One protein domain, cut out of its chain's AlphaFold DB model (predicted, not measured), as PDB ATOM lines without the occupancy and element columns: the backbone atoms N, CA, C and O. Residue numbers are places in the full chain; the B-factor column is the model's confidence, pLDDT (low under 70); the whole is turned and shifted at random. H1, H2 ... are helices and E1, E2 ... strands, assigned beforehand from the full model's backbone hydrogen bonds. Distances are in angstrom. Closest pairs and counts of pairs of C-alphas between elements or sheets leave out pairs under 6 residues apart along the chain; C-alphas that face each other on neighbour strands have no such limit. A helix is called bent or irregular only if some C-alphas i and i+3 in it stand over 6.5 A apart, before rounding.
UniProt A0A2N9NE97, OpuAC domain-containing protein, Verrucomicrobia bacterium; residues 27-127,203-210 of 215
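Overview. This is residues 27 to 127 and 203 to 210 of the 215 residues of the protein "OpuAC domain-containing protein" of Verrucomicrobia bacterium (UniProt A0A2N9NE97). Two small sheets stand side by side, with E1 of the parallel pair E1 and E2 next to E3 of the antiparallel sheet E3, E5, E4; H1 covers one side of this wall and H2 the other. H4 packs on the edge strand E4, H3 follows the end of E3, and the link between H3 and H4 makes the end of the domain away from H1. The printed part has 109 residues, with four named helices and five named strands in the order E1 H1 E2 H2 E3 H3 H4 E4 E5; the class is mixed, helices and strands. It is compact and rounded, with a radius of gyration of the C-alphas of 13.4 A and spans of 39 by 28 by 25 A.

Arrangement. E1, residues 27 to 31, H1, residues 34 to 49, and E2, residues 54 to 61, form a strand-helix-strand unit, two parallel neighbour strands with a helix between, and its crossover is right-handed. N 28 and O 55 are 2.8 A apart, within hydrogen-bond range. H2 is residues 63 to 71, and E3 is residues 77 to 81; the closest C-alphas of E1 and E3, those of Gly 29 and Tyr 78, are 4.8 A apart. H3, residues 82 to 89, touches H2, about perpendicular at 87 degrees, with the C-alphas of Ile 64 and Ile 89 closest at 7.2 A. H4, residues 101 to 114, is close to H3 but not clearly touching, the C-alphas of Arg 86 and Leu 107 being closest at 7.9 A. E4 is residues 116 to 118, and E5, residues 204 to 209, is the inner strand between E3 and E4, antiparallel to both. N 78 and O 207 are 3.0 A apart and N 117 and O 208 2.8 A, both within hydrogen-bond range. E3, H3, H4 and E4 form a split strand-helix-strand unit, with E5 between its strands, and its crossover is right-handed. H1 and H2 are on opposite faces of the sheet E3 E5 E4, at heights over the sheet of 9.5 A and 9.1 A. Every O i to N i+4 pair is within hydrogen-bond range in H1, H2 and H3, and 8 of 10 in H4.

Along the chain. E1 begins at C-alpha 27, (171.003, 117.441, 106.262). From first to last C-alpha H1 is 23.1 A long, E2 19.8 A and H4 20.8 A. H4 is only just irregular, with C-alphas 110 and 113 6.6 A apart. E5, 16.6 A long, ends at C-alpha 209, (176.079, 119.542, 115.452).

Size, cuts and confidence. The C-alphas of Gly 51 and Ala 95, the two farthest apart, are 40.8 A apart. Residues 128 to 202 are not printed, and C-alphas 127 and 203 are 8.9 A apart across the cut. Of the links printed whole, H3 to H4 is long. The mean pLDDT of the printed part is 87.2; residues 92 to 99, 124 to 126 and 203 are under 70.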
ATOM      1  N   PHE A  27     170.121 117.668 107.403       97.06
ATOM      2  CA  PHE A  27     171.003 117.441 106.262       97.06
ATOM      3  C   PHE A  27     172.081 116.421 106.633       97.06
ATOM      4  O   PHE A  27     172.850 116.636 107.569       97.06
ATOM      5  N   ILE A  28     172.156 115.317 105.899       97.75
ATOM      6  CA  ILE A  28     173.044 114.191 106.197       97.75
ATOM      7  C   ILE A  28     174.097 114.091 105.094       97.75
ATOM      8  O   ILE A  28     173.769 113.848 103.933       97.75
ATOM      9  N   GLY A  29     175.363 114.304 105.444       97.69
ATOM     10  CA  GLY A  29     176.485 114.257 104.505       97.69
ATOM     11  C   GLY A  29     177.074 112.855 104.330       97.69
ATOM     12  O   GLY A  29     176.998 112.019 105.233       97.69
ATOM     13  N   SER A  30     177.727 112.606 103.189       97.56
ATOM     14  CA  SER A  30     178.572 111.418 102.998       97.56
ATOM     15  C   SER A  30     179.883 111.714 102.268       97.56
ATOM     16  O   SER A  30     179.978 112.619 101.435       97.56
ATOM     17  N   LYS A  31     180.912 110.929 102.590       96.19
ATOM     18  CA  LYS A  31     182.192 110.924 101.881       96.19
ATOM     19  C   LYS A  31     182.064 110.188 100.546       96.19
ATOM     20  O   LYS A  31     181.122 109.423 100.336       96.19
ATOM     21  N   LYS A  32     183.045 110.379  99.660       94.38
ATOM     22  CA  LYS A  32     183.125 109.720  98.341       94.38
ATOM     23  C   LYS A  32     183.621 108.266  98.419       94.38
ATOM     24  O   LYS A  32     184.613 107.917  97.790       94.38
ATOM     25  N   PHE A  33     182.958 107.421  99.210       91.25
ATOM     26  CA  PHE A  33     183.189 105.970  99.202       91.25
ATOM     27  C   PHE A  33     181.960 105.180  99.655       91.25
ATOM     28  O   PHE A  33     181.146 105.667 100.441       91.25
ATOM     29  N   THR A  34     181.868 103.937  99.177       92.94
ATOM     30  CA  THR A  34     180.685 103.063  99.251       92.94
ATOM     31  C   THR A  34     180.060 102.987 100.639       92.94
ATOM     32  O   THR A  34     178.880 103.290 100.796       92.94
ATOM     33  N   GLU A  35     180.842 102.646 101.664       90.50
ATOM     34  CA  GLU A  35     180.314 102.513 103.025       90.50
ATOM     35  C   GLU A  35     179.723 103.835 103.537       90.50
ATOM     36  O   GLU A  35     178.660 103.837 104.149       90.50
ATOM     37  N   SER A  36     180.353 104.980 103.247       93.75
ATOM     38  CA  SER A  36     179.825 106.267 103.704       93.75
ATOM     39  C   SER A  36     178.469 106.594 103.079       93.75
ATOM     40  O   SER A  36     177.644 107.194 103.765       93.75
ATOM     41  N   TYR A  37     178.228 106.210 101.819       95.62
ATOM     42  CA  TYR A  37     176.916 106.355 101.181       95.62
ATOM     43  C   TYR A  37     175.858 105.492 101.871       95.62
ATOM     44  O   TYR A  37     174.787 105.990 102.213       95.62
ATOM     45  N   VAL A  38     176.179 104.222 102.134       95.19
ATOM     46  CA  VAL A  38     175.264 103.282 102.801       95.19
ATOM     47  C   VAL A  38     174.889 103.778 104.199       95.19
ATOM     48  O   VAL A  38     173.711 103.815 104.547       95.19
ATOM     49  N   LEU A  39     175.870 104.216 104.992       94.12
ATOM     50  CA  LEU A  39     175.623 104.722 106.345       94.12
ATOM     51  C   LEU A  39     174.798 106.010 106.357       94.12
ATOM     52  O   LEU A  39     173.967 106.188 107.245       94.12
ATOM     53  N   ALA A  40     175.007 106.899 105.384       95.06
ATOM     54  CA  ALA A  40     174.215 108.118 105.271       95.06
ATOM     55  C   ALA A  40     172.745 107.797 104.948       95.06
ATOM     56  O   ALA A  40     171.847 108.379 105.554       95.06
ATOM     57  N   GLU A  41     172.481 106.818 104.077       96.50
ATOM     58  CA  GLU A  41     171.114 106.353 103.809       96.50
ATOM     59  C   GLU A  41     170.454 105.703 105.028       96.50
ATOM     60  O   GLU A  41     169.288 105.976 105.325       96.50
ATOM     61  N   ILE A  42     171.197 104.887 105.783       94.94
ATOM     62  CA  ILE A  42     170.702 104.337 107.053       94.94
ATOM     63  C   ILE A  42     170.329 105.482 108.001       94.94
ATOM     64  O   ILE A  42     169.215 105.503 108.518       94.94
ATOM     65  N   ALA A  43     171.207 106.476 108.168       93.69
ATOM     66  CA  ALA A  43     170.939 107.633 109.016       93.69
ATOM     67  C   ALA A  43     169.697 108.419 108.558       93.69
ATOM     68  O   ALA A  43     168.868 108.780 109.392       93.69
ATOM     69  N   LYS A  44     169.514 108.631 107.246       95.25
ATOM     70  CA  LYS A  44     168.316 109.285 106.690       95.25
ATOM     71  C   LYS A  44     167.046 108.544 107.074       95.25
ATOM     72  O   LYS A  44     166.092 109.171 107.531       95.25
ATOM     73  N   ARG A  45     167.034 107.220 106.912       95.19
ATOM     74  CA  ARG A  45     165.878 106.386 107.269       95.19
ATOM     75  C   ARG A  45     165.585 106.456 108.763       95.19
ATOM     76  O   ARG A  45     164.430 106.648 109.123       95.19
ATOM     77  N   THR A  46     166.609 106.385 109.612       93.06
ATOM     78  CA  THR A  46     166.456 106.511 111.068       93.06
ATOM     79  C   THR A  46     165.855 107.861 111.465       93.06
ATOM     80  O   THR A  46     164.943 107.915 112.286       93.06
ATOM     81  N   VAL A  47     166.317 108.961 110.862       92.56
ATOM     82  CA  VAL A  47     165.779 110.305 111.136       92.56
ATOM     83  C   VAL A  47     164.333 110.441 110.648       92.56
ATOM     84  O   VAL A  47     163.491 110.962 111.377       92.56
ATOM     85  N   ALA A  48     164.022 109.919 109.459       91.56
ATOM     86  CA  ALA A  48     162.664 109.924 108.919       91.56
ATOM     87  C   ALA A  48     161.692 109.103 109.784       91.56
ATOM     88  O   ALA A  48     160.569 109.536 110.033       91.56
ATOM     89  N   GLN A  49     162.130 107.949 110.302       94.31
ATOM     90  CA  GLN A  49     161.354 107.128 111.240       94.31
ATOM     91  C   GLN A  49     161.089 107.838 112.573       94.31
ATOM     92  O   GLN A  49     160.067 107.585 113.205       94.31
ATOM     93  N   ALA A  50     161.963 108.762 112.978       91.81
ATOM     94  CA  ALA A  50     161.751 109.631 114.132       91.81
ATOM     95  C   ALA A  50     160.816 110.829 113.838       91.81
ATOM     96  O   ALA A  50     160.690 111.723 114.672       91.81
ATOM     97  N   GLY A  51     160.177 110.875 112.660       92.31
ATOM     98  CA  GLY A  51     159.229 111.926 112.276       92.31
ATOM     99  C   GLY A  51     159.879 113.251 111.869       92.31
ATOM    100  O   GLY A  51     159.194 114.269 111.792       92.31
ATOM    101  N   LEU A  52     161.193 113.264 111.622       92.75
ATOM    102  CA  LEU A  52     161.925 114.460 111.207       92.75
ATOM    103  C   LEU A  52     162.199 114.435 109.693       92.75
ATOM    104  O   LEU A  52     162.614 113.399 109.167       92.75
ATOM    105  N   PRO A  53     162.036 115.562 108.976       93.69
ATOM    106  CA  PRO A  53     162.440 115.638 107.577       93.69
ATOM    107  C   PRO A  53     163.961 115.467 107.455       93.69
ATOM    108  O   PRO A  53     164.722 116.052 108.229       93.69
ATOM    109  N   ALA A  54     164.409 114.668 106.486       95.25
ATOM    110  CA  ALA A  54     165.821 114.348 106.286       95.25
ATOM    111  C   ALA A  54     166.209 114.386 104.804       95.25
ATOM    112  O   ALA A  54     165.558 113.766 103.959       95.25
ATOM    113  N   GLU A  55     167.318 115.056 104.501       96.88
ATOM    114  CA  GLU A  55     167.861 115.197 103.150       96.88
ATOM    115  C   GLU A  55     169.319 114.748 103.094       96.88
ATOM    116  O   GLU A  55     170.106 115.031 103.996       96.88
ATOM    117  N   LEU A  56     169.699 114.074 102.008       97.31
ATOM    118  CA  LEU A  56     171.076 113.634 101.797       97.31
ATOM    119  C   LEU A  56     171.879 114.637 100.981       97.31
ATOM    120  O   LEU A  56     171.405 115.190  99.990       97.31
ATOM    121  N   ARG A  57     173.148 114.779 101.357       97.19
ATOM    122  CA  ARG A  57     174.206 115.437 100.590       97.19
ATOM    123  C   ARG A  57     175.300 114.396 100.315       97.19
ATOM    124  O   ARG A  57     176.284 114.319 101.054       97.19
ATOM    125  N   PRO A  58     175.102 113.512  99.323       96.19
ATOM    126  CA  PRO A  58     176.005 112.395  99.101       96.19
ATOM    127  C   PRO A  58     177.304 112.852  98.428       96.19
ATOM    128  O   PRO A  58     177.298 113.709  97.550       96.19
ATOM    129  N   GLY A  59     178.423 112.227  98.791       94.31
ATOM    130  CA  GLY A  59     179.672 112.318  98.036       94.31
ATOM    131  C   GLY A  59     180.306 113.705  98.048       94.31
ATOM    132  O   GLY A  59     180.906 114.106  97.054       94.31
ATOM    133  N   MET A  60     180.197 114.435  99.158       96.19
ATOM    134  CA  MET A  60     180.683 115.816  99.260       96.19
ATOM    135  C   MET A  60     182.209 115.914  99.150       96.19
ATOM    136  O   MET A  60     182.732 116.922  98.688       96.19
ATOM    137  N   GLY A  61     182.946 114.862  99.520       94.38
ATOM    138  CA  GLY A  61     184.404 114.855  99.435       94.38
ATOM    139  C   GLY A  61     185.070 113.924 100.441       94.38
ATOM    140  O   GLY A  61     184.534 112.865 100.775       94.38
ATOM    141  N   GLY A  62     186.265 114.321 100.879       92.62
ATOM    142  CA  GLY A  62     187.025 113.665 101.942       92.62
ATOM    143  C   GLY A  62     186.709 114.221 103.333       92.62
ATOM    144  O   GLY A  62     185.825 115.056 103.501       92.62
ATOM    145  N   THR A  63     187.466 113.766 104.331       93.31
ATOM    146  CA  THR A  63     187.302 114.112 105.757       93.31
ATOM    147  C   THR A  63     187.160 115.610 106.021       93.31
ATOM    148  O   THR A  63     186.160 116.017 106.602       93.31
ATOM    149  N   ILE A  64     188.121 116.426 105.574       94.88
ATOM    150  CA  ILE A  64     188.156 117.863 105.895       94.88
ATOM    151  C   ILE A  64     186.950 118.612 105.317       94.88
ATOM    152  O   ILE A  64     186.371 119.450 105.995       94.88
ATOM    153  N   ILE A  65     186.505 118.259 104.106       96.31
ATOM    154  CA  ILE A  65     185.350 118.910 103.466       96.31
ATOM    155  C   ILE A  65     184.076 118.692 104.289       96.31
ATOM    156  O   ILE A  65     183.318 119.632 104.518       96.31
ATOM    157  N   LEU A  66     183.830 117.460 104.749       97.06
ATOM    158  CA  LEU A  66     182.653 117.174 105.573       97.06
ATOM    159  C   LEU A  66     182.769 117.769 106.977       97.06
ATOM    160  O   LEU A  66     181.759 118.192 107.533       97.06
ATOM    161  N   TRP A  67     183.978 117.808 107.536       96.06
ATOM    162  CA  TRP A  67     184.234 118.437 108.826       96.06
ATOM    163  C   TRP A  67     183.887 119.930 108.808       96.06
ATOM    164  O   TRP A  67     183.116 120.381 109.653       96.06
ATOM    165  N   GLU A  68     184.370 120.678 107.813       96.31
ATOM    166  CA  GLU A  68     184.038 122.101 107.682       96.31
ATOM    167  C   GLU A  68     182.554 122.307 107.358       96.31
ATOM    168  O   GLU A  68     181.893 123.108 108.014       96.31
ATOM    169  N   ALA A  69     181.968 121.492 106.472       96.62
ATOM    170  CA  ALA A  69     180.530 121.546 106.205       96.62
ATOM    171  C   ALA A  69     179.677 121.308 107.469       96.62
ATOM    172  O   ALA A  69     178.602 121.897 107.613       96.62
ATOM    173  N   LEU A  70     180.130 120.447 108.389       96.50
ATOM    174  CA  LEU A  70     179.471 120.230 109.677       96.50
ATOM    175  C   LEU A  70     179.642 121.439 110.608       96.50
ATOM    176  O   LEU A  70     178.666 121.871 111.225       96.50
ATOM    177  N   ARG A  71     180.855 121.999 110.703       94.94
ATOM    178  CA  ARG A  71     181.162 123.170 111.544       94.94
ATOM    179  C   ARG A  71     180.386 124.412 111.121       94.94
ATOM    180  O   ARG A  71     179.818 125.099 111.970       94.94
ATOM    181  N   GLU A  72     180.318 124.658 109.818       95.12
ATOM    182  CA  GLU A  72     179.614 125.790 109.210       95.12
ATOM    183  C   GLU A  72     178.089 125.591 109.170       95.12
ATOM    184  O   GLU A  72     177.335 126.529 108.918       95.12
ATOM    185  N   GLY A  73     177.601 124.377 109.453       93.50
ATOM    186  CA  GLY A  73     176.172 124.060 109.483       93.50
ATOM    187  C   GLY A  73     175.541 123.818 108.107       93.50
ATOM    188  O   GLY A  73     174.312 123.802 107.998       93.50
ATOM    189  N   ALA A  74     176.354 123.597 107.071       94.88
ATOM    190  CA  ALA A  74     175.898 123.147 105.755       94.88
ATOM    191  C   ALA A  74     175.331 121.714 105.801       94.88
ATOM    192  O   ALA A  74     174.429 121.375 105.031       94.88
ATOM    193  N   ILE A  75     175.813 120.887 106.735       96.75
ATOM    194  CA  ILE A  75     175.218 119.593 107.100       96.75
ATOM    195  C   ILE A  75     174.960 119.507 108.607       96.75
ATOM    196  O   ILE A  75     175.600 120.177 109.413       96.75
ATOM    197  N   THR A  76     173.994 118.680 109.000       95.88
ATOM    198  CA  THR A  76     173.623 118.430 110.400       95.88
ATOM    199  C   THR A  76     174.412 117.275 111.002       95.88
ATOM    200  O   THR A  76     174.780 117.342 112.175       95.88
ATOM    201  N   CYS A  77     174.663 116.220 110.222       96.25
ATOM    202  CA  CYS A  77     175.473 115.087 110.653       96.25
ATOM    203  C   CYS A  77     176.127 114.331 109.488       96.25
ATOM    204  O   CYS A  77     175.706 114.457 108.336       96.25
ATOM    205  N   TYR A  78     177.156 113.537 109.791       96.31
ATOM    206  CA  TYR A  78     177.761 112.584 108.856       96.31
ATOM    207  C   TYR A  78     178.491 111.438 109.590       96.31
ATOM    208  O   TYR A  78     178.847 111.589 110.763       96.31
ATOM    209  N   PRO A  79     178.715 110.281 108.939       93.75
ATOM    210  CA  PRO A  79     179.478 109.177 109.518       93.75
ATOM    211  C   PRO A  79     180.993 109.409 109.429       93.75
ATOM    212  O   PRO A  79     181.544 109.637 108.348       93.75
ATOM    213  N   GLU A  80     181.690 109.250 110.556       91.69
ATOM    214  CA  GLU A  80     183.145 109.398 110.650       91.69
ATOM    215  C   GLU A  80     183.775 108.306 111.529       91.69
ATOM    216  O   GLU A  80     183.110 107.683 112.362       91.69
ATOM    217  N   TYR A  81     185.058 108.030 111.291       87.62
ATOM    218  CA  TYR A  81     185.872 107.157 112.133       87.62
ATOM    219  C   TYR A  81     186.577 107.964 113.219       87.62
ATOM    220  O   TYR A  81     187.235 108.967 112.932       87.62
ATOM    221  N   THR A  82     186.552 107.466 114.451       85.38
ATOM    222  CA  THR A  82     187.298 108.073 115.562       85.38
ATOM    223  C   THR A  82     188.805 108.133 115.295       85.38
ATOM    224  O   THR A  82     189.451 109.133 115.596       85.38
ATOM    225  N   GLY A  83     189.365 107.115 114.632       81.38
ATOM    226  CA  GLY A  83     190.756 107.119 114.173       81.38
ATOM    227  C   GLY A  83     191.069 108.278 113.225       81.38
ATOM    228  O   GLY A  83     192.026 109.011 113.446       81.38
ATOM    229  N   THR A  84     190.226 108.495 112.215       85.81
ATOM    230  CA  THR A  84     190.382 109.608 111.269       85.81
ATOM    231  C   THR A  84     190.232 110.961 111.954       85.81
ATOM    232  O   THR A  84     190.993 111.874 111.651       85.81
ATOM    233  N   LEU A  85     189.298 111.086 112.899       86.38
ATOM    234  CA  LEU A  85     189.138 112.298 113.695       86.38
ATOM    235  C   LEU A  85     190.435 112.650 114.439       86.38
ATOM    236  O   LEU A  85     190.914 113.776 114.330       86.38
ATOM    237  N   ARG A  86     191.033 111.681 115.145       83.56
ATOM    238  CA  ARG A  86     192.284 111.885 115.897       83.56
ATOM    239  C   ARG A  86     193.429 112.345 115.001       83.56
ATOM    240  O   ARG A  86     194.104 113.312 115.330       83.56
ATOM    241  N   GLU A  87     193.637 111.658 113.884       81.69
ATOM    242  CA  GLU A  87     194.813 111.879 113.035       81.69
ATOM    243  C   GLU A  87     194.672 113.116 112.142       81.69
ATOM    244  O   GLU A  87     195.596 113.914 112.021       81.69
ATOM    245  N   VAL A  88     193.510 113.286 111.510       84.38
ATOM    246  CA  VAL A  88     193.328 114.271 110.434       84.38
ATOM    247  C   VAL A  88     192.734 115.579 110.947       84.38
ATOM    248  O   VAL A  88     193.116 116.639 110.465       84.38
ATOM    249  N   ILE A  89     191.801 115.514 111.901       85.69
ATOM    250  CA  ILE A  89     191.079 116.695 112.406       85.69
ATOM    251  C   ILE A  89     191.748 117.247 113.670       85.69
ATOM    252  O   ILE A  89     191.842 118.457 113.840       85.69
ATOM    253  N   LEU A  90     192.233 116.364 114.547       84.81
ATOM    254  CA  LEU A  90     192.850 116.724 115.829       84.81
ATOM    255  C   LEU A  90     194.384 116.604 115.816       84.81
ATOM    256  O   LEU A  90     195.018 116.740 116.859       84.81
ATOM    257  N   HIS A  91     194.976 116.357 114.643       82.56
ATOM    258  CA  HIS A  91     196.423 116.364 114.396       82.56
ATOM    259  C   HIS A  91     197.259 115.502 115.359       82.56
ATOM    260  O   HIS A  91     198.335 115.906 115.795       82.56
ATOM    261  N   GLY A  92     196.778 114.302 115.697       66.44
ATOM    262  CA  GLY A  92     197.585 113.292 116.387       66.44
ATOM    263  C   GLY A  92     197.909 113.615 117.849       66.44
ATOM    264  O   GLY A  92     198.872 113.081 118.390       66.44
ATOM    265  N   GLN A  93     197.105 114.446 118.521       61.91
ATOM    266  CA  GLN A  93     197.272 114.782 119.947       61.91
ATOM    267  C   GLN A  93     197.080 113.592 120.922       61.91
ATOM    268  O   GLN A  93     197.043 113.798 122.132       61.91
ATOM    269  N   HIS A  94     196.973 112.352 120.426       59.22
ATOM    270  CA  HIS A  94     196.670 111.149 121.210       59.22
ATOM    271  C   HIS A  94     197.632 110.006 120.907       59.22
ATOM    272  O   HIS A  94     198.073 109.823 119.773       59.22
ATOM    273  N   ALA A  95     197.914 109.189 121.923       49.66
ATOM    274  CA  ALA A  95     198.739 107.999 121.766       49.66
ATOM    275  C   ALA A  95     198.058 106.961 120.857       49.66
ATOM    276  O   ALA A  95     196.878 106.636 121.018       49.66
ATOM    277  N   ALA A  96     198.823 106.396 119.920       50.56
ATOM    278  CA  ALA A  96     198.377 105.280 119.092       50.56
ATOM    279  C   ALA A  96     198.019 104.070 119.978       50.56
ATOM    280  O   ALA A  96     198.823 103.630 120.799       50.56
ATOM    281  N   GLY A  97     196.816 103.507 119.824       53.91
ATOM    282  CA  GLY A  97     196.392 102.381 120.655       53.91
ATOM    283  C   GLY A  97     194.901 102.053 120.616       53.91
ATOM    284  O   GLY A  97     194.134 102.591 119.817       53.91
ATOM    285  N   LYS A  98     194.501 101.114 121.483       59.59
ATOM    286  CA  LYS A  98     193.099 100.728 121.698       59.59
ATOM    287  C   LYS A  98     192.322 101.926 122.225       59.59
ATOM    288  O   LYS A  98     192.677 102.436 123.276       59.59
ATOM    289  N   GLU A  99     191.241 102.281 121.540       69.19
ATOM    290  CA  GLU A  99     190.292 103.279 122.023       69.19
ATOM    291  C   GLU A  99     189.683 102.812 123.355       69.19
ATOM    292  O   GLU A  99     188.991 101.790 123.432       69.19
ATOM    293  N   SER A 100     190.032 103.514 124.429       78.75
ATOM    294  CA  SER A 100     189.493 103.321 125.769       78.75
ATOM    295  C   SER A 100     188.289 104.244 126.007       78.75
ATOM    296  O   SER A 100     188.127 105.253 125.313       78.75
ATOM    297  N   PRO A 101     187.443 103.959 127.013       82.62
ATOM    298  CA  PRO A 101     186.392 104.893 127.420       82.62
ATOM    299  C   PRO A 101     186.924 106.298 127.749       82.62
ATOM    300  O   PRO A 101     186.254 107.285 127.452       82.62
ATOM    301  N   ALA A 102     188.139 106.394 128.303       83.12
ATOM    302  CA  ALA A 102     188.793 107.668 128.587       83.12
ATOM    303  C   ALA A 102     189.154 108.427 127.298       83.12
ATOM    304  O   ALA A 102     188.870 109.619 127.200       83.12
ATOM    305  N   ASP A 103     189.675 107.738 126.276       82.12
ATOM    306  CA  ASP A 103     189.986 108.354 124.974       82.12
ATOM    307  C   ASP A 103     188.719 108.882 124.294       82.12
ATOM    308  O   ASP A 103     188.689 109.978 123.740       82.12
ATOM    309  N   LEU A 104     187.627 108.123 124.383       84.69
ATOM    310  CA  LEU A 104     186.317 108.512 123.869       84.69
ATOM    311  C   LEU A 104     185.730 109.731 124.580       84.69
ATOM    312  O   LEU A 104     185.049 110.552 123.953       84.69
ATOM    313  N   GLN A 105     185.944 109.838 125.889       87.19
ATOM    314  CA  GLN A 105     185.533 111.002 126.661       87.19
ATOM    315  C   GLN A 105     186.370 112.225 126.285       87.19
ATOM    316  O   GLN A 105     185.807 113.294 126.057       87.19
ATOM    317  N   LEU A 106     187.682 112.049 126.141       86.81
ATOM    318  CA  LEU A 106     188.597 113.095 125.705       86.81
ATOM    319  C   LEU A 106     188.241 113.610 124.304       86.81
ATOM    320  O   LEU A 106     188.141 114.817 124.102       86.81
ATOM    321  N   LEU A 107     187.919 112.715 123.364       88.12
ATOM    322  CA  LEU A 107     187.408 113.102 122.047       88.12
ATOM    323  C   LEU A 107     186.138 113.952 122.148       88.12
ATOM    324  O   LEU A 107     186.044 114.997 121.512       88.12
ATOM    325  N   ARG A 108     185.160 113.555 122.974       90.25
ATOM    326  CA  ARG A 108     183.935 114.354 123.178       90.25
ATOM    327  C   ARG A 108     184.246 115.735 123.758       90.25
ATOM    328  O   ARG A 108     183.652 116.716 123.320       90.25
ATOM    329  N   GLN A 109     185.178 115.821 124.705       90.00
ATOM    330  CA  GLN A 109     185.619 117.095 125.283       90.00
ATOM    331  C   GLN A 109     186.279 117.996 124.236       90.00
ATOM    332  O   GLN A 109     186.002 119.189 124.213       90.00
ATOM    333  N   GLN A 110     187.087 117.437 123.335       89.25
ATOM    334  CA  GLN A 110     187.734 118.196 122.262       89.25
ATOM    335  C   GLN A 110     186.767 118.637 121.158       89.25
ATOM    336  O   GLN A 110     186.990 119.664 120.526       89.25
ATOM    337  N   LEU A 111     185.677 117.900 120.935       91.12
ATOM    338  CA  LEU A 111     184.633 118.280 119.976       91.12
ATOM    339  C   LEU A 111     183.686 119.360 120.518       91.12
ATOM    340  O   LEU A 111     183.114 120.128 119.739       91.12
ATOM    341  N   ALA A 112     183.523 119.443 121.841       91.50
ATOM    342  CA  ALA A 112     182.576 120.353 122.478       91.50
ATOM    343  C   ALA A 112     182.801 121.847 122.145       91.50
ATOM    344  O   ALA A 112     181.807 122.511 121.845       91.50
ATOM    345  N   PRO A 113     184.042 122.385 122.102       91.00
ATOM    346  CA  PRO A 113     184.309 123.758 121.658       91.00
ATOM    347  C   PRO A 113     183.821 124.072 120.239       91.00
ATOM    348  O   PRO A 113     183.491 125.215 119.944       91.00
ATOM    349  N   TYR A 114     183.732 123.064 119.366       89.81
ATOM    350  CA  TYR A 114     183.209 123.213 118.005       89.81
ATOM    351  C   TYR A 114     181.680 123.084 117.932       89.81
ATOM    352  O   TYR A 114     181.101 123.186 116.853       89.81
ATOM    353  N   GLY A 115     181.009 122.826 119.060       93.25
ATOM    354  CA  GLY A 115     179.575 122.554 119.090       93.25
ATOM    355  C   GLY A 115     179.203 121.224 118.429       93.25
ATOM    356  O   GLY A 115     178.083 121.083 117.928       93.25
ATOM    357  N   ILE A 116     180.128 120.259 118.408       94.38
ATOM    358  CA  ILE A 116     179.956 118.962 117.750       94.38
ATOM    359  C   ILE A 116     179.863 117.849 118.797       94.38
ATOM    360  O   ILE A 116     180.646 117.778 119.742       94.38
ATOM    361  N   GLY A 117     178.876 116.979 118.615       92.88
ATOM    362  CA  GLY A 117     178.671 115.747 119.358       92.88
ATOM    363  C   GLY A 117     178.990 114.518 118.511       92.88
ATOM    364  O   GLY A 117     179.071 114.574 117.282       92.88
ATOM    365  N   MET A 118     179.157 113.389 119.193       91.31
ATOM    366  CA  MET A 118     179.465 112.095 118.596       91.31
ATOM    367  C   MET A 118     178.592 111.021 119.253       91.31
ATOM    368  O   MET A 118     178.538 110.944 120.483       91.31
ATOM    369  N   THR A 119     177.914 110.202 118.444       89.44
ATOM    370  CA  THR A 119     177.032 109.127 118.926       89.44
ATOM    371  C   THR A 119     177.802 107.951 119.524       89.44
ATOM    372  O   THR A 119     179.034 107.875 119.456       89.44
ATOM    373  N   GLU A 120     177.060 106.967 120.038       86.00
ATOM    374  CA  GLU A 120     177.603 105.628 120.245       86.00
ATOM    375  C   GLU A 120     178.013 104.931 118.940       86.00
ATOM    376  O   GLU A 120     177.713 105.410 117.839       86.00
ATOM    377  N   GLU A 121     178.792 103.854 119.067       83.06
ATOM    378  CA  GLU A 121     179.306 103.097 117.921       83.06
ATOM    379  C   GLU A 121     178.177 102.477 117.117       83.06
ATOM    380  O   GLU A 121     177.218 101.944 117.670       83.06
ATOM    381  N   LEU A 122     178.357 102.445 115.800       79.06
ATOM    382  CA  LEU A 122     177.434 101.773 114.886       79.06
ATOM    383  C   LEU A 122     177.593 100.238 114.883       79.06
ATOM    384  O   LEU A 122     176.884  99.556 114.152       79.06
ATOM    385  N   GLY A 123     178.515  99.684 115.682       71.62
ATOM    386  CA  GLY A 123     178.637  98.238 115.914       71.62
ATOM    387  C   GLY A 123     179.555  97.468 114.956       71.62
ATOM    388  O   GLY A 123     179.552  96.241 114.982       71.62
ATOM    389  N   PHE A 124     180.364  98.144 114.134       67.25
ATOM    390  CA  PHE A 124     181.338  97.493 113.246       67.25
ATOM    391  C   PHE A 124     182.688  98.230 113.222       67.25
ATOM    392  O   PHE A 124     182.776  99.418 113.538       67.25
ATOM    393  N   ASN A 125     183.749  97.500 112.861       65.31
ATOM    394  CA  ASN A 125     185.119  98.006 112.751       65.31
ATOM    395  C   ASN A 125     185.616  97.811 111.317       65.31
ATOM    396  O   ASN A 125     185.575  96.694 110.805       65.31
ATOM    397  N   ASN A 126     186.105  98.882 110.698       69.00
ATOM    398  CA  ASN A 126     186.683  98.853 109.359       69.00
ATOM    399  C   ASN A 126     188.161  99.258 109.447       69.00
ATOM    400  O   ASN A 126     188.532 100.403 109.195       69.00
ATOM    401  N   THR A 127     188.986  98.317 109.904       70.19
ATOM    402  CA  THR A 127     190.447  98.453 109.969       70.19
ATOM    403  C   THR A 127     191.098  97.536 108.941       70.19
ATOM    404  O   THR A 127     190.486  96.555 108.516       70.19
ATOM    405  N   HIS A 203     186.443 103.018 115.487       68.00
ATOM    406  CA  HIS A 203     185.003 102.809 115.554       68.00
ATOM    407  C   HIS A 203     184.248 103.857 114.731       68.00
ATOM    408  O   HIS A 203     184.609 105.036 114.702       68.00
ATOM    409  N   ARG A 204     183.193 103.419 114.033       71.94
ATOM    410  CA  ARG A 204     182.292 104.301 113.278       71.94
ATOM    411  C   ARG A 204     181.228 104.886 114.183       71.94
ATOM    412  O   ARG A 204     180.554 104.144 114.898       71.94
ATOM    413  N   ARG A 205     181.053 106.204 114.101       82.81
ATOM    414  CA  ARG A 205     180.049 106.971 114.848       82.81
ATOM    415  C   ARG A 205     179.450 108.041 113.932       82.81
ATOM    416  O   ARG A 205     180.077 108.448 112.952       82.81
ATOM    417  N   LEU A 206     178.228 108.484 114.224       77.81
ATOM    418  CA  LEU A 206     177.663 109.675 113.594       77.81
ATOM    419  C   LEU A 206     178.127 110.901 114.375       77.81
ATOM    420  O   LEU A 206     178.014 110.960 115.600       77.81
ATOM    421  N   PHE A 207     178.643 111.884 113.652       80.12
ATOM    422  CA  PHE A 207     179.036 113.173 114.199       80.12
ATOM    423  C   PHE A 207     177.958 114.165 113.839       80.12
ATOM    424  O   PHE A 207     177.508 114.189 112.695       80.12
ATOM    425  N   HIS A 208     177.513 114.947 114.811       84.19
ATOM    426  CA  HIS A 208     176.382 115.839 114.632       84.19
ATOM    427  C   HIS A 208     176.625 117.168 115.328       84.19
ATOM    428  O   HIS A 208     177.268 117.233 116.372       84.19
ATOM    429  N   ARG A 209     176.073 118.244 114.778       85.81
ATOM    430  CA  ARG A 209     176.079 119.542 115.452       85.81
ATOM    431  C   ARG A 209     175.047 119.524 116.583       85.81
ATOM    432  O   ARG A 209     173.966 118.949 116.428       85.81
ATOM    433  N   PHE A 210     175.347 120.132 117.727       73.00
ATOM    434  CA  PHE A 210     174.309 120.389 118.725       73.00
ATOM    435  C   PHE A 210     173.282 121.365 118.132       73.00
ATOM    436  O   PHE A 210     173.650 122.332 117.460       73.00
TER     437      PHE A 210